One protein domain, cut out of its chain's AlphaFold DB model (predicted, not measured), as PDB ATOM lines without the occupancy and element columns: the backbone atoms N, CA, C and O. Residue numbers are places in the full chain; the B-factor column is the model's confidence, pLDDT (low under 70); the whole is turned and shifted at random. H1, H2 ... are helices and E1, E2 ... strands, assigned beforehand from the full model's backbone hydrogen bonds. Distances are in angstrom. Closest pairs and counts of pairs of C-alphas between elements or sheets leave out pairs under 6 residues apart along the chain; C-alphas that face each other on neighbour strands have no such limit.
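This is residues 84 to 218 of the 218 residues of an uncharacterized protein of Burkholderia aenigmatica (UniProt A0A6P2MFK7). A single antiparallel sheet of nine strands, strongly twisted, folds back on itself: the larger leaf, E2 E9 E8 E1 E3 E4, partly faces the small leaf, E6 E7, with E5 as the hinge. The short helix H1 lies over the E9 end of the sheet, and the short helix H2 is set off from the strands at the other end of E9. The 135 printed residues hold, along the chain, H1, E1 to E9 and H2; the sheet's order is E2 E9 E8 E1 E3 E4 E5 E6 E7, and the class is mixed, helices and strands. The whole is compact, with a radius of gyration of the C-alphas of 14.9 A and spans of 43 by 36 by 30 A.

H1, residues 84 to 93, is on the sheet at a height of 10.2 A, only just over E9, residues 198 to 204, with 3 of its C-alphas falling on that strand; it runs across the strands, at 63 degrees to E9 on the local plane. Their closest C-alphas, of Leu 87 and Leu 200, are 7.1 A apart. E1, residues 103 to 106, is the antiparallel neighbour of E3, residues 124 to 131, with N 126 and O 104 2.8 A apart, and of E8, residues 187 to 192, with N 105 and O 188 2.9 A apart. The edge strand E2, residues 116 to 118, pairs with E9, N 117 to O 199 at 2.8 A. E3 bends by 85 degrees at residue 128 and begins a meander, each strand the antiparallel neighbour of the one before, with E4, residues 143 to 149, E5, residues 153 to 161, E6, residues 166 to 173, and the edge strand E7, residues 176 to 183. N and O pairs within hydrogen-bond range include N 125 and O 146 at 2.8 A, N 145 and O 157 at 3.0 A, N 158 and O 170 at 2.7 A and N 169 and O 180 at 2.8 A. E5 bends by 54 degrees at residue 156. E7 and E8 meet only through their link; E8 and E9 form a hairpin, N 189 to O 203 at 2.8 A. H2, residues 208 to 215, is only just not on the sheet, with 4 pairs of C-alphas within 10 A. Every O i to N i+4 pair is within hydrogen-bond range in H2, and 5 of 6 in H1.

H1 starts at C-alpha 84, (-10.195, -0.358, -11.897). E5, 24.8 A long, runs from C-alpha 153 at (17.637, 1.656, -15.315); E7 is 23.6 A and E6 21.5 A. H2 ends at C-alpha 215, (1.578, 23.447, -5.504).

The C-alphas of Ala 85 and Glu 137, the two farthest apart, are 45.0 A from each other. The printed part has no cut; the link E3 to E4 is long. Residues 92 to 99 stand free. pLDDT is under 70 at residues 84 to 100, 138 to 139, 163 to 164, 185 and 206 to 218.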
ATOM      1  N   SER A  84     -10.192  -1.822 -11.984       63.44
ATOM      2  CA  SER A  84     -10.195  -0.358 -11.897       63.44
ATOM      3  C   SER A  84     -11.002   0.141 -10.692       63.44
ATOM      4  O   SER A  84     -10.623   1.129 -10.060       63.44
ATOM      5  N   ALA A  85     -12.067  -0.573 -10.304       63.06
ATOM      6  CA  ALA A  85     -12.851  -0.273  -9.107       63.06
ATOM      7  C   ALA A  85     -12.016  -0.388  -7.818       63.06
ATOM      8  O   ALA A  85     -12.195   0.417  -6.901       63.06
ATOM      9  N   ARG A  86     -11.042  -1.312  -7.759       64.44
ATOM     10  CA  ARG A  86     -10.068  -1.398  -6.657       64.44
ATOM     11  C   ARG A  86      -9.263  -0.102  -6.521       64.44
ATOM     12  O   ARG A  86      -9.179   0.440  -5.419       64.44
ATOM     13  N   LEU A  87      -8.738   0.446  -7.619       62.12
ATOM     14  CA  LEU A  87      -8.000   1.719  -7.607       62.12
ATOM     15  C   LEU A  87      -8.897   2.919  -7.268       62.12
ATOM     16  O   LEU A  87      -8.501   3.798  -6.500       62.12
ATOM     17  N   MET A  88     -10.148   2.917  -7.734       63.09
ATOM     18  CA  MET A  88     -11.145   3.919  -7.338       63.09
ATOM     19  C   MET A  88     -11.514   3.843  -5.852       63.09
ATOM     20  O   MET A  88     -11.738   4.878  -5.221       63.09
ATOM     21  N   SER A  89     -11.552   2.642  -5.272       60.03
ATOM     22  CA  SER A  89     -11.848   2.445  -3.852       60.03
ATOM     23  C   SER A  89     -10.751   3.012  -2.946       60.03
ATOM     24  O   SER A  89     -11.072   3.558  -1.893       60.03
ATOM     25  N   PHE A  90      -9.483   3.019  -3.380       56.78
ATOM     26  CA  PHE A  90      -8.414   3.722  -2.658       56.78
ATOM     27  C   PHE A  90      -8.642   5.239  -2.626       56.78
ATOM     28  O   PHE A  90      -8.355   5.879  -1.616       56.78
ATOM     29  N   ARG A  91      -9.237   5.809  -3.685       56.38
ATOM     30  CA  ARG A  91      -9.622   7.229  -3.739       56.38
ATOM     31  C   ARG A  91     -10.869   7.539  -2.898       56.38
ATOM     32  O   ARG A  91     -10.919   8.595  -2.277       56.38
ATOM     33  N   LYS A  92     -11.873   6.648  -2.888       52.34
ATOM     34  CA  LYS A  92     -13.161   6.847  -2.184       52.34
ATOM     35  C   LYS A  92     -13.155   6.379  -0.710       52.34
ATOM     36  O   LYS A  92     -13.987   6.851   0.057       52.34
ATOM     37  N   GLY A  93     -12.260   5.474  -0.300       42.88
ATOM     38  CA  GLY A  93     -12.397   4.698   0.947       42.88
ATOM     39  C   GLY A  93     -11.223   4.715   1.935       42.88
ATOM     40  O   GLY A  93     -11.322   4.099   2.993       42.88
ATOM     41  N   GLY A  94     -10.118   5.405   1.659       45.00
ATOM     42  CA  GLY A  94      -8.955   5.376   2.549       45.00
ATOM     43  C   GLY A  94      -8.856   6.587   3.471       45.00
ATOM     44  O   GLY A  94      -8.337   7.618   3.054       45.00
ATOM     45  N   LYS A  95      -9.175   6.441   4.767       41.38
ATOM     46  CA  LYS A  95      -8.462   7.192   5.824       41.38
ATOM     47  C   LYS A  95      -7.013   6.686   5.877       41.38
ATOM     48  O   LYS A  95      -6.598   6.054   6.842       41.38
ATOM     49  N   SER A  96      -6.256   6.901   4.808       43.69
ATOM     50  CA  SER A  96      -4.808   6.767   4.853       43.69
ATOM     51  C   SER A  96      -4.293   7.931   5.691       43.69
ATOM     52  O   SER A  96      -4.498   9.091   5.341       43.69
ATOM     53  N   SER A  97      -3.652   7.637   6.821       40.88
ATOM     54  CA  SER A  97      -2.947   8.638   7.633       40.88
ATOM     55  C   SER A  97      -1.744   9.243   6.898       40.88
ATOM     56  O   SER A  97      -1.216  10.269   7.321       40.88
ATOM     57  N   GLN A  98      -1.327   8.646   5.780       45.22
ATOM     58  CA  GLN A  98      -0.357   9.217   4.858       45.22
ATOM     59  C   GLN A  98      -1.097   9.996   3.771       45.22
ATOM     60  O   GLN A  98      -1.880   9.420   3.010       45.22
ATOM     61  N   LYS A  99      -0.843  11.310   3.690       53.41
ATOM     62  CA  LYS A  99      -1.198  12.104   2.507       53.41
ATOM     63  C   LYS A  99      -0.621  11.374   1.294       53.41
ATOM     64  O   LYS A  99       0.596  11.203   1.234       53.41
ATOM     65  N   ALA A 100      -1.480  10.915   0.382       62.59
ATOM     66  CA  ALA A 100      -1.033  10.308  -0.865       62.59
ATOM     67  C   ALA A 100      -0.060  11.283  -1.530       62.59
ATOM     68  O   ALA A 100      -0.388  12.459  -1.721       62.59
ATOM     69  N   GLU A 101       1.162  10.826  -1.785       70.56
ATOM     70  CA  GLU A 101       2.139  11.681  -2.425       70.56
ATOM     71  C   GLU A 101       1.649  12.013  -3.827       70.56
ATOM     72  O   GLU A 101       1.282  11.137  -4.610       70.56
ATOM     73  N   MET A 102       1.629  13.302  -4.132       72.62
ATOM     74  CA  MET A 102       1.281  13.750  -5.459       72.62
ATOM     75  C   MET A 102       2.430  13.456  -6.414       72.62
ATOM     76  O   MET A 102       3.558  13.865  -6.150       72.62
ATOM     77  N   ILE A 103       2.129  12.771  -7.513       84.25
ATOM     78  CA  ILE A 103       3.115  12.334  -8.497       84.25
ATOM     79  C   ILE A 103       2.627  12.718  -9.889       84.25
ATOM     80  O   ILE A 103       1.444  12.564 -10.214       84.25
ATOM     81  N   PHE A 104       3.543  13.214 -10.717       89.19
ATOM     82  CA  PHE A 104       3.274  13.485 -12.125       89.19
ATOM     83  C   PHE A 104       4.174  12.659 -13.026       89.19
ATOM     84  O   PHE A 104       5.231  12.200 -12.599       89.19
ATOM     85  N   SER A 105       3.800  12.521 -14.291       90.00
ATOM     86  CA  SER A 105       4.665  11.885 -15.272       90.00
ATOM     87  C   SER A 105       4.559  12.512 -16.649       90.00
ATOM     88  O   SER A 105       3.474  12.884 -17.087       90.00
ATOM     89  N   TYR A 106       5.700  12.624 -17.328       86.12
ATOM     90  CA  TYR A 106       5.719  12.862 -18.766       86.12
ATOM     91  C   TYR A 106       5.772  11.521 -19.492       86.12
ATOM     92  O   TYR A 106       6.593  10.653 -19.168       86.12
ATOM     93  N   THR A 107       4.909  11.375 -20.491       77.50
ATOM     94  CA  THR A 107       4.694  10.117 -21.194       77.50
ATOM     95  C   THR A 107       4.869  10.300 -22.693       77.50
ATOM     96  O   THR A 107       4.508  11.325 -23.259       77.50
ATOM     97  N   ALA A 108       5.438   9.286 -23.350       70.56
ATOM     98  CA  ALA A 108       5.564   9.273 -24.810       70.56
ATOM     99  C   ALA A 108       4.226   8.966 -25.507       70.56
ATOM    100  O   ALA A 108       4.032   9.334 -26.661       70.56
ATOM    101  N   ASN A 109       3.310   8.305 -24.793       74.19
ATOM    102  CA  ASN A 109       1.969   7.977 -25.261       74.19
ATOM    103  C   ASN A 109       0.946   8.927 -24.638       74.19
ATOM    104  O   ASN A 109       1.136   9.396 -23.511       74.19
ATOM    105  N   GLN A 110      -0.157   9.157 -25.346       77.69
ATOM    106  CA  GLN A 110      -1.345   9.767 -24.765       77.69
ATOM    107  C   GLN A 110      -2.029   8.747 -23.849       77.69
ATOM    108  O   GLN A 110      -2.238   7.602 -24.246       77.69
ATOM    109  N   TYR A 111      -2.358   9.169 -22.633       86.12
ATOM    110  CA  TYR A 111      -3.123   8.377 -21.675       86.12
ATOM    111  C   TYR A 111      -4.417   9.099 -21.316       86.12
ATOM    112  O   TYR A 111      -4.502  10.310 -21.495       86.12
ATOM    113  N   HIS A 112      -5.404   8.369 -20.808       87.25
ATOM    114  CA  HIS A 112      -6.722   8.906 -20.466       87.25
ATOM    115  C   HIS A 112      -6.980   8.861 -18.964       87.25
ATOM    116  O   HIS A 112      -6.505   7.960 -18.268       87.25
ATOM    117  N   ILE A 113      -7.782   9.792 -18.444       85.50
ATOM    118  CA  ILE A 113      -8.185   9.740 -17.032       85.50
ATOM    119  C   ILE A 113      -8.970   8.450 -16.778       85.50
ATOM    120  O   ILE A 113      -9.899   8.121 -17.514       85.50
ATOM    121  N   GLY A 114      -8.600   7.724 -15.723       78.81
ATOM    122  CA  GLY A 114      -9.173   6.424 -15.374       78.81
ATOM    123  C   GLY A 114      -8.442   5.226 -15.986       78.81
ATOM    124  O   GLY A 114      -8.754   4.091 -15.628       78.81
ATOM    125  N   GLN A 115      -7.461   5.453 -16.863       85.81
ATOM    126  CA  GLN A 115      -6.600   4.395 -17.382       85.81
ATOM    127  C   GLN A 115      -5.585   3.966 -16.316       85.81
ATOM    128  O   GLN A 115      -5.001   4.798 -15.616       85.81
ATOM    129  N   THR A 116      -5.372   2.656 -16.191       84.25
ATOM    130  CA  THR A 116      -4.287   2.094 -15.378       84.25
ATOM    131  C   THR A 116      -3.114   1.785 -16.291       84.25
ATOM    132  O   THR A 116      -3.289   1.160 -17.334       84.25
ATOM    133  N   VAL A 117      -1.927   2.246 -15.914       85.44
ATOM    134  CA  VAL A 117      -0.701   2.078 -16.693       85.44
ATOM    135  C   VAL A 117       0.373   1.444 -15.816       85.44
ATOM    136  O   VAL A 117       0.474   1.783 -14.634       85.44
ATOM    137  N   PRO A 118       1.211   0.546 -16.352       87.00
ATOM    138  CA  PRO A 118       2.327   0.028 -15.582       87.00
ATOM    139  C   PRO A 118       3.324   1.165 -15.334       87.00
ATOM    140  O   PRO A 118       3.672   1.907 -16.261       87.00
ATOM    141  N   THR A 119       3.853   1.289 -14.111       85.06
ATOM    142  CA  THR A 119       4.868   2.321 -13.805       85.06
ATOM    143  C   THR A 119       6.109   2.163 -14.676       85.06
ATOM    144  O   THR A 119       6.845   3.116 -14.925       85.06
ATOM    145  N   SER A 120       6.306   0.972 -15.248       84.25
ATOM    146  CA  SER A 120       7.371   0.712 -16.194       84.25
ATOM    147  C   SER A 120       7.301   1.520 -17.491       84.25
ATOM    148  O   SER A 120       8.346   1.633 -18.134       84.25
ATOM    149  N   ALA A 121       6.125   2.032 -17.867       83.94
ATOM    150  CA  ALA A 121       5.894   2.847 -19.061       83.94
ATOM    151  C   ALA A 121       6.068   4.360 -18.814       83.94
ATOM    152  O   ALA A 121       6.023   5.150 -19.758       83.94
ATOM    153  N   LEU A 122       6.277   4.767 -17.559       88.12
ATOM    154  CA  LEU A 122       6.483   6.156 -17.163       88.12
ATOM    155  C   LEU A 122       7.971   6.499 -17.284       88.12
ATOM    156  O   LEU A 122       8.804   5.996 -16.528       88.12
ATOM    157  N   LEU A 123       8.321   7.319 -18.276       88.94
ATOM    158  CA  LEU A 123       9.723   7.646 -18.561       88.94
ATOM    159  C   LEU A 123      10.278   8.707 -17.611       88.94
ATOM    160  O   LEU A 123      11.457   8.661 -17.270       88.94
ATOM    161  N   TYR A 124       9.436   9.638 -17.170       91.81
ATOM    162  CA  TYR A 124       9.788  10.644 -16.172       91.81
ATOM    163  C   TYR A 124       8.731  10.642 -15.091       91.81
ATOM    164  O   TYR A 124       7.553  10.781 -15.406       91.81
ATOM    165  N   THR A 125       9.148  10.543 -13.838       92.25
ATOM    166  CA  THR A 125       8.269  10.617 -12.674       92.25
ATOM    167  C   THR A 125       8.692  11.808 -11.830       92.25
ATOM    168  O   THR A 125       9.825  11.876 -11.360       92.25
ATOM    169  N   TYR A 126       7.795  12.772 -11.667       90.69
ATOM    170  CA  TYR A 126       8.043  14.040 -10.991       90.69
ATOM    171  C   TYR A 126       7.425  14.038  -9.595       90.69
ATOM    172  O   TYR A 126       6.241  13.733  -9.442       90.69
ATOM    173  N   TYR A 127       8.211  14.452  -8.602       89.06
ATOM    174  CA  TYR A 127       7.821  14.485  -7.194       89.06
ATOM    175  C   TYR A 127       7.787  15.939  -6.676       89.06
ATOM    176  O   TYR A 127       8.789  16.428  -6.143       89.06
ATOM    177  N   PRO A 128       6.660  16.665  -6.810       81.69
ATOM    178  CA  PRO A 128       6.542  18.096  -6.488       81.69
ATOM    179  C   PRO A 128       6.886  18.478  -5.053       81.69
ATOM    180  O   PRO A 128       7.326  19.603  -4.813       81.69
ATOM    181  N   ASN A 129       6.721  17.551  -4.113       83.81
ATOM    182  CA  ASN A 129       6.949  17.799  -2.691       83.81
ATOM    183  C   ASN A 129       8.349  17.378  -2.225       83.81
ATOM    184  O   ASN A 129       8.712  17.618  -1.075       83.81
ATOM    185  N   ARG A 130       9.147  16.758  -3.100       87.50
ATOM    186  CA  ARG A 130      10.504  16.313  -2.782       87.50
ATOM    187  C   ARG A 130      11.513  17.315  -3.328       87.50
ATOM    188  O   ARG A 130      11.492  17.663  -4.508       87.50
ATOM    189  N   SER A 131      12.423  17.774  -2.478       89.00
ATOM    190  CA  SER A 131      13.535  18.627  -2.907       89.00
ATOM    191  C   SER A 131      14.503  17.854  -3.802       89.00
ATOM    192  O   SER A 131      14.793  16.684  -3.552       89.00
ATOM    193  N   CYS A 132      15.020  18.522  -4.831       91.38
ATOM    194  CA  CYS A 132      16.102  18.004  -5.661       91.38
ATOM    195  C   CYS A 132      17.335  17.651  -4.809       91.38
ATOM    196  O   CYS A 132      17.722  18.411  -3.919       91.38
ATOM    197  N   GLN A 133      17.956  16.506  -5.106       84.06
ATOM    198  CA  GLN A 133      19.139  16.000  -4.395       84.06
ATOM    199  C   GLN A 133      20.419  16.034  -5.241       84.06
ATOM    200  O   GLN A 133      21.480  15.638  -4.764       84.06
ATOM    201  N   LEU A 134      20.345  16.486  -6.500       85.12
ATOM    202  CA  LEU A 134      21.549  16.621  -7.316       85.12
ATOM    203  C   LEU A 134      22.446  17.740  -6.758       85.12
ATOM    204  O   LEU A 134      21.929  18.786  -6.358       85.12
ATOM    205  N   PRO A 135      23.780  17.559  -6.765       81.62
ATOM    206  CA  PRO A 135      24.737  18.524  -6.225       81.62
ATOM    207  C   PRO A 135      24.942  19.706  -7.188       81.62
ATOM    208  O   PRO A 135      26.025  19.914  -7.726       81.62
ATOM    209  N   LEU A 136      23.880  20.467  -7.451       76.44
ATOM    210  CA  LEU A 136      23.877  21.624  -8.345       76.44
ATOM    211  C   LEU A 136      23.617  22.892  -7.534       76.44
ATOM    212  O   LEU A 136      22.742  22.906  -6.672       76.44
ATOM    213  N   GLU A 137      24.302  23.990  -7.855       72.94
ATOM    214  CA  GLU A 137      24.141  25.265  -7.133       72.94
ATOM    215  C   GLU A 137      22.684  25.762  -7.105       72.94
ATOM    216  O   GLU A 137      22.228  26.335  -6.117       72.94
ATOM    217  N   LYS A 138      21.921  25.488  -8.171       69.94
ATOM    218  CA  LYS A 138      20.508  25.877  -8.314       69.94
ATOM    219  C   LYS A 138      19.511  24.796  -7.867       69.94
ATOM    220  O   LYS A 138      18.314  24.967  -8.061       69.94
ATOM    221  N   ALA A 139      19.965  23.708  -7.239       69.75
ATOM    222  CA  ALA A 139      19.105  22.593  -6.823       69.75
ATOM    223  C   ALA A 139      18.009  22.999  -5.821       69.75
ATOM    224  O   ALA A 139      16.941  22.394  -5.802       69.75
ATOM    225  N   LYS A 140      18.231  24.048  -5.014       71.25
ATOM    226  CA  LYS A 140      17.284  24.482  -3.968       71.25
ATOM    227  C   LYS A 140      15.906  24.888  -4.503       71.25
ATOM    228  O   LYS A 140      14.920  24.726  -3.790       71.25
ATOM    229  N   SER A 141      15.826  25.409  -5.729       77.75
ATOM    230  CA  SER A 141      14.558  25.779  -6.377       77.75
ATOM    231  C   SER A 141      13.976  24.665  -7.251       77.75
ATOM    232  O   SER A 141      12.924  24.850  -7.857       77.75
ATOM    233  N   MET A 142      14.655  23.519  -7.333       88.69
ATOM    234  CA  MET A 142      14.249  22.381  -8.148       88.69
ATOM    235  C   MET A 142      13.616  21.287  -7.283       88.69
ATOM    236  O   MET A 142      13.863  21.164  -6.079       88.69
ATOM    237  N   ARG A 143      12.797  20.459  -7.921       90.94
ATOM    238  CA  ARG A 143      12.119  19.316  -7.309       90.94
ATOM    239  C   ARG A 143      12.699  18.010  -7.823       90.94
ATOM    240  O   ARG A 143      13.287  17.976  -8.901       90.94
ATOM    241  N   TYR A 144      12.586  16.954  -7.032       92.38
ATOM    242  CA  TYR A 144      13.106  15.640  -7.385       92.38
ATOM    243  C   TYR A 144      12.301  15.017  -8.525       92.38
ATOM    244  O   TYR A 144      11.075  15.126  -8.580       92.38
ATOM    245  N   MET A 145      12.993  14.329  -9.421       93.38
ATOM    246  CA  MET A 145      12.381  13.464 -10.422       93.38
ATOM    247  C   MET A 145      13.199  12.193 -10.602       93.38
ATOM    248  O   MET A 145      14.391  12.151 -10.300       93.38
ATOM    249  N   GLU A 146      12.560  11.181 -11.165       93.06
ATOM    250  CA  GLU A 146      13.182   9.947 -11.627       93.06
ATOM    251  C   GLU A 146      13.018   9.840 -13.137       93.06
ATOM    252  O   GLU A 146      11.928  10.064 -13.664       93.06
ATOM    253  N   ARG A 147      14.102   9.525 -13.849       92.00
ATOM    254  CA  ARG A 147      14.077   9.256 -15.287       92.00
ATOM    255  C   ARG A 147      14.367   7.793 -15.501       92.00
ATOM    256  O   ARG A 147      15.467   7.324 -15.210       92.00
ATOM    257  N   LYS A 148      13.411   7.086 -16.074       90.25
ATOM    258  CA  LYS A 148      13.605   5.720 -16.518       90.25
ATOM    259  C   LYS A 148      14.177   5.715 -17.930       90.25
ATOM    260  O   LYS A 148      13.575   6.241 -18.861       90.25
ATOM    261  N   VAL A 149      15.332   5.082 -18.094       87.25
ATOM    262  CA  VAL A 149      15.963   4.859 -19.396       87.25
ATOM    263  C   VAL A 149      15.820   3.374 -19.740       87.25
ATOM    264  O   VAL A 149      16.406   2.530 -19.050       87.25
ATOM    265  N   PRO A 150      15.027   3.021 -20.772       84.31
ATOM    266  CA  PRO A 150      14.816   1.631 -21.165       84.31
ATOM    267  C   PRO A 150      16.137   0.879 -21.365       84.31
ATOM    268  O   PRO A 150      17.050   1.373 -22.023       84.31
ATOM    269  N   GLY A 151      16.249  -0.302 -20.754       85.38
ATOM    270  CA  GLY A 151      17.448  -1.146 -20.816       85.38
ATOM    271  C   GLY A 151      18.643  -0.681 -19.972       85.38
ATOM    272  O   GLY A 151      19.646  -1.387 -19.936       85.38
ATOM    273  N   LEU A 152      18.562   0.468 -19.290       86.88
ATOM    274  CA  LEU A 152      19.683   1.041 -18.528       86.88
ATOM    275  C   LEU A 152      19.365   1.313 -17.051       86.88
ATOM    276  O   LEU A 152      20.277   1.308 -16.230       86.88
ATOM    277  N   GLY A 153      18.091   1.502 -16.700       88.75
ATOM    278  CA  GLY A 153      17.637   1.656 -15.315       88.75
ATOM    279  C   GLY A 153      16.992   3.012 -15.038       88.75
ATOM    280  O   GLY A 153      16.577   3.716 -15.960       88.75
ATOM    281  N   THR A 154      16.886   3.361 -13.758       90.81
ATOM    282  CA  THR A 154      16.279   4.613 -13.290       90.81
ATOM    283  C   THR A 154      17.354   5.540 -12.739       90.81
ATOM    284  O   THR A 154      18.180   5.130 -11.926       90.81
ATOM    285  N   TYR A 155      17.336   6.794 -13.181       91.19
ATOM    286  CA  TYR A 155      18.285   7.828 -12.791       91.19
ATOM    287  C   TYR A 155      17.585   8.908 -11.977       91.19
ATOM    288  O   TYR A 155      16.514   9.387 -12.355       91.19
ATOM    289  N   SER A 156      18.231   9.340 -10.898       91.50
ATOM    290  CA  SER A 156      17.817  10.526 -10.157       91.50
ATOM    291  C   SER A 156      18.055  11.784 -10.986       91.50
ATOM    292  O   SER A 156      19.110  11.965 -11.602       91.50
ATOM    293  N   GLY A 157      17.075  12.673 -10.958       93.12
ATOM    294  CA  GLY A 157      17.124  13.961 -11.617       93.12
ATOM    295  C   GLY A 157      16.470  15.051 -10.787       93.12
ATOM    296  O   GLY A 157      15.980  14.839  -9.672       93.12
ATOM    297  N   CYS A 158      16.427  16.232 -11.380       92.81
ATOM    298  CA  CYS A 158      15.749  17.390 -10.858       92.81
ATOM    299  C   CYS A 158      14.942  18.057 -11.955       92.81
ATOM    300  O   CYS A 158      15.346  18.062 -13.113       92.81
ATOM    301  N   TYR A 159      13.813  18.638 -11.587       91.56
ATOM    302  CA  TYR A 159      12.991  19.387 -12.515       91.56
ATOM    303  C   TYR A 159      12.585  20.733 -11.931       91.56
ATOM    304  O   TYR A 159      12.533  20.929 -10.715       91.56
ATOM    305  N   TRP A 160      12.288  21.670 -12.816       87.88
ATOM    306  CA  TRP A 160      11.637  22.929 -12.484       87.88
ATOM    307  C   TRP A 160      10.759  23.358 -13.651       87.88
ATOM    308  O   TRP A 160      10.790  22.767 -14.729       87.88
ATOM    309  N   ARG A 161       9.959  24.395 -13.428       77.94
ATOM    310  CA  ARG A 161       9.083  24.948 -14.458       77.94
ATOM    311  C   ARG A 161       9.563  26.318 -14.880       77.94
ATOM    312  O   ARG A 161      10.086  27.076 -14.061       77.94
ATOM    313  N   THR A 162       9.383  26.631 -16.152       73.62
ATOM    314  CA  THR A 162       9.642  27.963 -16.697       73.62
ATOM    315  C   THR A 162       8.345  28.759 -16.823       73.62
ATOM    316  O   THR A 162       7.242  28.223 -16.718       73.62
ATOM    317  N   ILE A 163       8.475  30.066 -17.059       66.00
ATOM    318  CA  ILE A 163       7.339  30.984 -17.247       66.00
ATOM    319  C   ILE A 163       6.527  30.632 -18.513       66.00
ATOM    320  O   ILE A 163       5.315  30.880 -18.558       66.00
ATOM    321  N   ASP A 164       7.170  29.972 -19.481       67.25
ATOM    322  CA  ASP A 164       6.619  29.586 -20.787       67.25
ATOM    323  C   ASP A 164       5.898  28.228 -20.780       67.25
ATOM    324  O   ASP A 164       5.802  27.580 -21.819       67.25
ATOM    325  N   ASN A 165       5.404  27.764 -19.625       70.12
ATOM    326  CA  ASN A 165       4.675  26.490 -19.500       70.12
ATOM    327  C   ASN A 165       5.482  25.261 -19.936       70.12
ATOM    328  O   ASN A 165       4.948  24.355 -20.584       70.12
ATOM    329  N   LYS A 166       6.775  25.238 -19.609       76.69
ATOM    330  CA  LYS A 166       7.613  24.064 -19.842       76.69
ATOM    331  C   LYS A 166       8.130  23.518 -18.526       76.69
ATOM    332  O   LYS A 166       8.607  24.272 -17.674       76.69
ATOM    333  N   VAL A 167       8.145  22.196 -18.429       84.44
ATOM    334  CA  VAL A 167       8.920  21.470 -17.434       84.44
ATOM    335  C   VAL A 167      10.295  21.217 -18.009       84.44
ATOM    336  O   VAL A 167      10.439  20.585 -19.055       84.44
ATOM    337  N   VAL A 168      11.307  21.716 -17.315       88.75
ATOM    338  CA  VAL A 168      12.705  21.425 -17.607       88.75
ATOM    339  C   VAL A 168      13.155  20.350 -16.642       88.75
ATOM    340  O   VAL A 168      13.012  20.505 -15.430       88.75
ATOM    341  N   SER A 169      13.699  19.276 -17.194       91.25
ATOM    342  CA  SER A 169      14.232  18.135 -16.463       91.25
ATOM    343  C   SER A 169      15.728  18.041 -16.684       91.25
ATOM    344  O   SER A 169      16.221  18.241 -17.791       91.25
ATOM    345  N   LEU A 170      16.445  17.714 -15.620       92.31
ATOM    346  CA  LEU A 170      17.887  17.589 -15.591       92.31
ATOM    347  C   LEU A 170      18.253  16.310 -14.855       92.31
ATOM    348  O   LEU A 170      17.764  16.057 -13.760       92.31
ATOM    349  N   PHE A 171      19.142  15.507 -15.418       91.06
ATOM    350  CA  PHE A 171      19.639  14.296 -14.766       91.06
ATOM    351  C   PHE A 171      21.094  14.043 -15.157       91.06
ATOM    352  O   PHE A 171      21.583  14.549 -16.170       91.06
ATOM    353  N   LEU A 172      21.797  13.271 -14.332       87.56
ATOM    354  CA  LEU A 172      23.171  12.862 -14.606       87.56
ATOM    355  C   LEU A 172      23.167  11.482 -15.260       87.56
ATOM    356  O   LEU A 172      22.744  10.498 -14.654       87.56
ATOM    357  N   PHE A 173      23.681  11.396 -16.482       87.12
ATOM    358  CA  PHE A 173      23.844  10.140 -17.203       87.12
ATOM    359  C   PHE A 173      25.309   9.930 -17.546       87.12
ATOM    360  O   PHE A 173      25.910  10.728 -18.261       87.12
ATOM    361  N   ARG A 174      25.898   8.857 -17.003       86.12
ATOM    362  CA  ARG A 174      27.329   8.540 -17.165       86.12
ATOM    363  C   ARG A 174      28.245   9.726 -16.809       86.12
ATOM    364  O   ARG A 174      29.224   9.991 -17.495       86.12
ATOM    365  N   GLY A 175      27.893  10.462 -15.751       81.94
ATOM    366  CA  GLY A 175      28.644  11.632 -15.279       81.94
ATOM    367  C   GLY A 175      28.422  12.919 -16.080       81.94
ATOM    368  O   GLY A 175      28.994  13.944 -15.726       81.94
ATOM    369  N   GLN A 176      27.584  12.899 -17.120       86.56
ATOM    370  CA  GLN A 176      27.247  14.081 -17.909       86.56
ATOM    371  C   GLN A 176      25.838  14.570 -17.592       86.56
ATOM    372  O   GLN A 176      24.895  13.782 -17.505       86.56
ATOM    373  N   THR A 177      25.697  15.884 -17.459       87.25
ATOM    374  CA  THR A 177      24.394  16.525 -17.301       87.25
ATOM    375  C   THR A 177      23.637  16.500 -18.618       87.25
ATOM    376  O   THR A 177      24.137  16.960 -19.641       87.25
ATOM    377  N   GLN A 178      22.419  15.984 -18.571       90.38
ATOM    378  CA  GLN A 178      21.489  15.933 -19.687       90.38
ATOM    379  C   GLN A 178      20.255  16.774 -19.359       90.38
ATOM    380  O   GLN A 178      19.882  16.894 -18.188       90.38
ATOM    381  N   TYR A 179      19.644  17.346 -20.393       90.19
ATOM    382  CA  TYR A 179      18.516  18.264 -20.279       90.19
ATOM    383  C   TYR A 179      17.397  17.829 -21.213       90.19
ATOM    384  O   TYR A 179      17.638  17.620 -22.398       90.19
ATOM    385  N   ASP A 180      16.180  17.771 -20.686       90.12
ATOM    386  CA  ASP A 180      14.972  17.513 -21.460       90.12
ATOM    387  C   ASP A 180      13.921  18.582 -21.130       90.12
ATOM    388  O   ASP A 180      13.847  19.073 -20.000       90.12
ATOM    389  N   THR A 181      13.104  18.966 -22.113       87.94
ATOM    390  CA  THR A 181      12.023  19.940 -21.913       87.94
ATOM    391  C   THR A 181      10.709  19.407 -22.439       87.94
ATOM    392  O   THR A 181      10.645  18.951 -23.580       87.94
ATOM    393  N   PHE A 182       9.655  19.554 -21.644       83.88
ATOM    394  CA  PHE A 182       8.320  19.084 -21.986       83.88
ATOM    395  C   PHE A 182       7.311  20.213 -21.832       83.88
ATOM    396  O   PHE A 182       7.433  21.002 -20.893       83.88
ATOM    397  N   PRO A 183       6.308  20.304 -22.712       76.38
ATOM    398  CA  PRO A 183       5.184  21.184 -22.458       76.38
ATOM    399  C   PRO A 183       4.408  20.709 -21.225       76.38
ATOM    400  O   PRO A 183       4.108  19.524 -21.101       76.38
ATOM    401  N   ASP A 184       4.027  21.623 -20.340       70.44
ATOM    402  CA  ASP A 184       3.311  21.304 -19.098       70.44
ATOM    403  C   ASP A 184       2.039  20.477 -19.344       70.44
ATOM    404  O   ASP A 184       1.777  19.509 -18.630       70.44
ATOM    405  N   PHE A 185       1.310  20.810 -20.411       68.12
ATOM    406  CA  PHE A 185       0.066  20.154 -20.809       68.12
ATOM    407  C   PHE A 185       0.219  18.673 -21.185       68.12
ATOM    408  O   PHE A 185      -0.758  17.933 -21.207       68.12
ATOM    409  N   SER A 186       1.438  18.213 -21.465       72.88
ATOM    410  CA  SER A 186       1.707  16.807 -21.786       72.88
ATOM    411  C   SER A 186       1.910  15.921 -20.554       72.88
ATOM    412  O   SER A 186       2.129  14.719 -20.684       72.88
ATOM    413  N   ILE A 187       1.861  16.500 -19.353       83.69
ATOM    414  CA  ILE A 187       2.112  15.779 -18.110       83.69
ATOM    415  C   ILE A 187       0.805  15.250 -17.534       83.69
ATOM    416  O   ILE A 187      -0.174  15.982 -17.381       83.69
ATOM    417  N   ILE A 188       0.815  13.983 -17.138       87.00
ATOM    418  CA  ILE A 188      -0.286  13.343 -16.426       87.00
ATOM    419  C   ILE A 188      -0.065  13.383 -14.914       87.00
ATOM    420  O   ILE A 188       1.062  13.329 -14.424       87.00
ATOM    421  N   THR A 189      -1.159  13.462 -14.168       86.44
ATOM    422  CA  THR A 189      -1.201  13.265 -12.715       86.44
ATOM    423  C   THR A 189      -1.562  11.821 -12.413       86.44
ATOM    424  O   THR A 189      -2.397  11.236 -13.108       86.44
ATOM    425  N   LEU A 190      -0.930  11.259 -11.388       86.88
ATOM    426  CA  LEU A 190      -0.996   9.837 -11.095       86.88
ATOM    427  C   LEU A 190      -1.369   9.571  -9.639       86.88
ATOM    428  O   LEU A 190      -1.012  10.325  -8.735       86.88
ATOM    429  N   SER A 191      -2.024   8.436  -9.417       83.38
ATOM    430  CA  SER A 191      -2.089   7.761  -8.119       83.38
ATOM    431  C   SER A 191      -1.436   6.392  -8.249       83.38
ATOM    432  O   SER A 191      -1.853   5.595  -9.085       83.38
ATOM    433  N   LEU A 192      -0.403   6.124  -7.450       79.88
ATOM    434  CA  LEU A 192       0.295   4.839  -7.485       79.88
ATOM    435  C   LEU A 192      -0.486   3.752  -6.745       79.88
ATOM    436  O   LEU A 192      -1.150   4.018  -5.739       79.88
ATOM    437  N   SER A 193      -0.365   2.517  -7.227       77.88
ATOM    438  CA  SER A 193      -0.768   1.334  -6.473       77.88
ATOM    439  C   SER A 193       0.068   1.199  -5.185       77.88
ATOM    440  O   SER A 193       1.196   1.699  -5.124       77.88
ATOM    441  N   PRO A 194      -0.433   0.507  -4.142       76.25
ATOM    442  CA  PRO A 194       0.304   0.334  -2.883       76.25
ATOM    443  C   PRO A 194       1.687  -0.320  -3.028       76.25
ATOM    444  O   PRO A 194       2.568  -0.078  -2.209       76.25
ATOM    445  N   ASP A 195       1.872  -1.152  -4.052       78.94
ATOM    446  CA  ASP A 195       3.129  -1.832  -4.383       78.94
ATOM    447  C   ASP A 195       3.980  -1.070  -5.420       78.94
ATOM    448  O   ASP A 195       5.085  -1.505  -5.738       78.94
ATOM    449  N   GLY A 196       3.487   0.053  -5.959       78.19
ATOM    450  CA  GLY A 196       4.184   0.879  -6.949       78.19
ATOM    451  C   GLY A 196       4.360   0.243  -8.335       78.19
ATOM    452  O   GLY A 196       5.102   0.780  -9.161       78.19
ATOM    453  N   SER A 197       3.713  -0.891  -8.615       82.88
ATOM    454  CA  SER A 197       3.801  -1.581  -9.910       82.88
ATOM    455  C   SER A 197       2.958  -0.906 -10.999       82.88
ATOM    456  O   SER A 197       3.322  -0.916 -12.180       82.88
ATOM    457  N   GLU A 198       1.875  -0.243 -10.599       85.94
ATOM    458  CA  GLU A 198       0.904   0.392 -11.482       85.94
ATOM    459  C   GLU A 198       0.590   1.820 -11.033       85.94
ATOM    460  O   GLU A 198       0.760   2.210  -9.874       85.94
ATOM    461  N   ALA A 199       0.116   2.621 -11.979       84.88
ATOM    462  CA  ALA A 199      -0.354   3.969 -11.743       84.88
ATOM    463  C   ALA A 199      -1.718   4.165 -12.401       84.88
ATOM    464  O   ALA A 199      -1.922   3.834 -13.566       84.88
ATOM    465  N   LEU A 200      -2.646   4.751 -11.658       84.44
ATOM    466  CA  LEU A 200      -3.906   5.248 -12.180       84.44
ATOM    467  C   LEU A 200      -3.711   6.683 -12.662       84.44
ATOM    468  O   LEU A 200      -3.282   7.543 -11.888       84.44
ATOM    469  N   VAL A 201      -4.091   6.964 -13.905       86.31
ATOM    470  CA  VAL A 201      -4.130   8.330 -14.429       86.31
ATOM    471  C   VAL A 201      -5.329   9.064 -13.843       86.31
ATOM    472  O   VAL A 201      -6.480   8.693 -14.067       86.31
ATOM    473  N   THR A 202      -5.071  10.124 -13.082       81.19
ATOM    474  CA  THR A 202      -6.115  10.890 -12.380       81.19
ATOM    475  C   THR A 202      -6.440  12.227 -13.030       81.19
ATOM    476  O   THR A 202      -7.375  12.904 -12.606       81.19
ATOM    477  N   GLY A 203      -5.670  12.629 -14.038       80.94
ATOM    478  CA  GLY A 203      -5.771  13.954 -14.634       80.94
ATOM    479  C   GLY A 203      -4.578  14.302 -15.510       80.94
ATOM    480  O   GLY A 203      -3.572  13.600 -15.508       80.94
ATOM    481  N   HIS A 204      -4.682  15.440 -16.184       80.38
ATOM    482  CA  HIS A 204      -3.643  16.071 -16.991       80.38
ATOM    483  C   HIS A 204      -3.309  17.451 -16.408       80.38
ATOM    484  O   HIS A 204      -4.205  18.178 -15.964       80.38
ATOM    485  N   LEU A 205      -2.034  17.834 -16.409       74.94
ATOM    486  CA  LEU A 205      -1.569  19.153 -15.974       74.94
ATOM    487  C   LEU A 205      -1.693  20.174 -17.111       74.94
ATOM    488  O   LEU A 205      -0.707  20.708 -17.601       74.94
ATOM    489  N   MET A 206      -2.923  20.461 -17.526       62.19
ATOM    490  CA  MET A 206      -3.183  21.309 -18.693       62.19
ATOM    491  C   MET A 206      -3.008  22.817 -18.444       62.19
ATOM    492  O   MET A 206      -2.807  23.552 -19.405       62.19
ATOM    493  N   THR A 207      -3.083  23.307 -17.196       57.50
ATOM    494  CA  THR A 207      -3.176  24.758 -16.925       57.50
ATOM    495  C   THR A 207      -2.243  25.236 -15.812       57.50
ATOM    496  O   THR A 207      -2.012  24.535 -14.820       57.50
ATOM    497  N   LYS A 208      -1.761  26.487 -15.936       53.34
ATOM    498  CA  LYS A 208      -1.019  27.198 -14.874       53.34
ATOM    499  C   LYS A 208      -1.803  27.228 -13.557       53.34
ATOM    500  O   LYS A 208      -1.207  27.168 -12.487       53.34
ATOM    501  N   GLN A 209      -3.130  27.323 -13.636       53.28
ATOM    502  CA  GLN A 209      -4.008  27.446 -12.476       53.28
ATOM    503  C   GLN A 209      -4.189  26.121 -11.727       53.28
ATOM    504  O   GLN A 209      -3.962  26.099 -10.521       53.28
ATOM    505  N   LYS A 210      -4.480  25.012 -12.428       57.84
ATOM    506  CA  LYS A 210      -4.560  23.672 -11.811       57.84
ATOM    507  C   LYS A 210      -3.260  23.329 -11.099       57.84
ATOM    508  O   LYS A 210      -3.275  22.689 -10.058       57.84
ATOM    509  N   LEU A 211      -2.133  23.788 -11.640       54.16
ATOM    510  CA  LEU A 211      -0.857  23.637 -10.974       54.16
ATOM    511  C   LEU A 211      -0.725  24.498  -9.717       54.16
ATOM    512  O   LEU A 211      -0.298  23.962  -8.705       54.16
ATOM    513  N   ARG A 212      -1.049  25.796  -9.762       54.00
ATOM    514  CA  ARG A 212      -0.997  26.657  -8.566       54.00
ATOM    515  C   ARG A 212      -1.858  26.088  -7.443       54.00
ATOM    516  O   ARG A 212      -1.376  25.939  -6.330       54.00
ATOM    517  N   GLU A 213      -3.068  25.647  -7.767       58.38
ATOM    518  CA  GLU A 213      -3.968  24.957  -6.832       58.38
ATOM    519  C   GLU A 213      -3.343  23.681  -6.248       58.38
ATOM    520  O   GLU A 213      -3.618  23.296  -5.119       58.38
ATOM    521  N   ILE A 214      -2.468  23.026  -6.996       53.66
ATOM    522  CA  ILE A 214      -1.770  21.813  -6.588       53.66
ATOM    523  C   ILE A 214      -0.505  22.118  -5.757       53.66
ATOM    524  O   ILE A 214      -0.213  21.395  -4.803       53.66
ATOM    525  N   THR A 215       0.264  23.154  -6.105       50.69
ATOM    526  CA  THR A 215       1.578  23.447  -5.504       50.69
ATOM    527  C   THR A 215       1.546  24.478  -4.381       50.69
ATOM    528  O   THR A 215       2.445  24.465  -3.549       50.69
ATOM    529  N   GLU A 216       0.561  25.377  -4.370       45.62
ATOM    530  CA  GLU A 216       0.445  26.497  -3.417       45.62
ATOM    531  C   GLU A 216      -0.590  26.225  -2.308       45.62
ATOM    532  O   GLU A 216      -0.676  26.984  -1.351       45.62
ATOM    533  N   SER A 217      -1.340  25.118  -2.389       39.38
ATOM    534  CA  SER A 217      -2.280  24.675  -1.340       39.38
ATOM    535  C   SER A 217      -1.612  23.918  -0.178       39.38
ATOM    536  O   SER A 217      -2.303  23.226   0.576       39.38
ATOM    537  N   ASN A 218      -0.284  24.007  -0.045       38.53
ATOM    538  CA  ASN A 218       0.498  23.427   1.053       38.53
ATOM    539  C   ASN A 218       1.186  24.517   1.871       38.53
ATOM    540  O   ASN A 218       1.949  25.300   1.266       38.53
TER     541      ASN A 218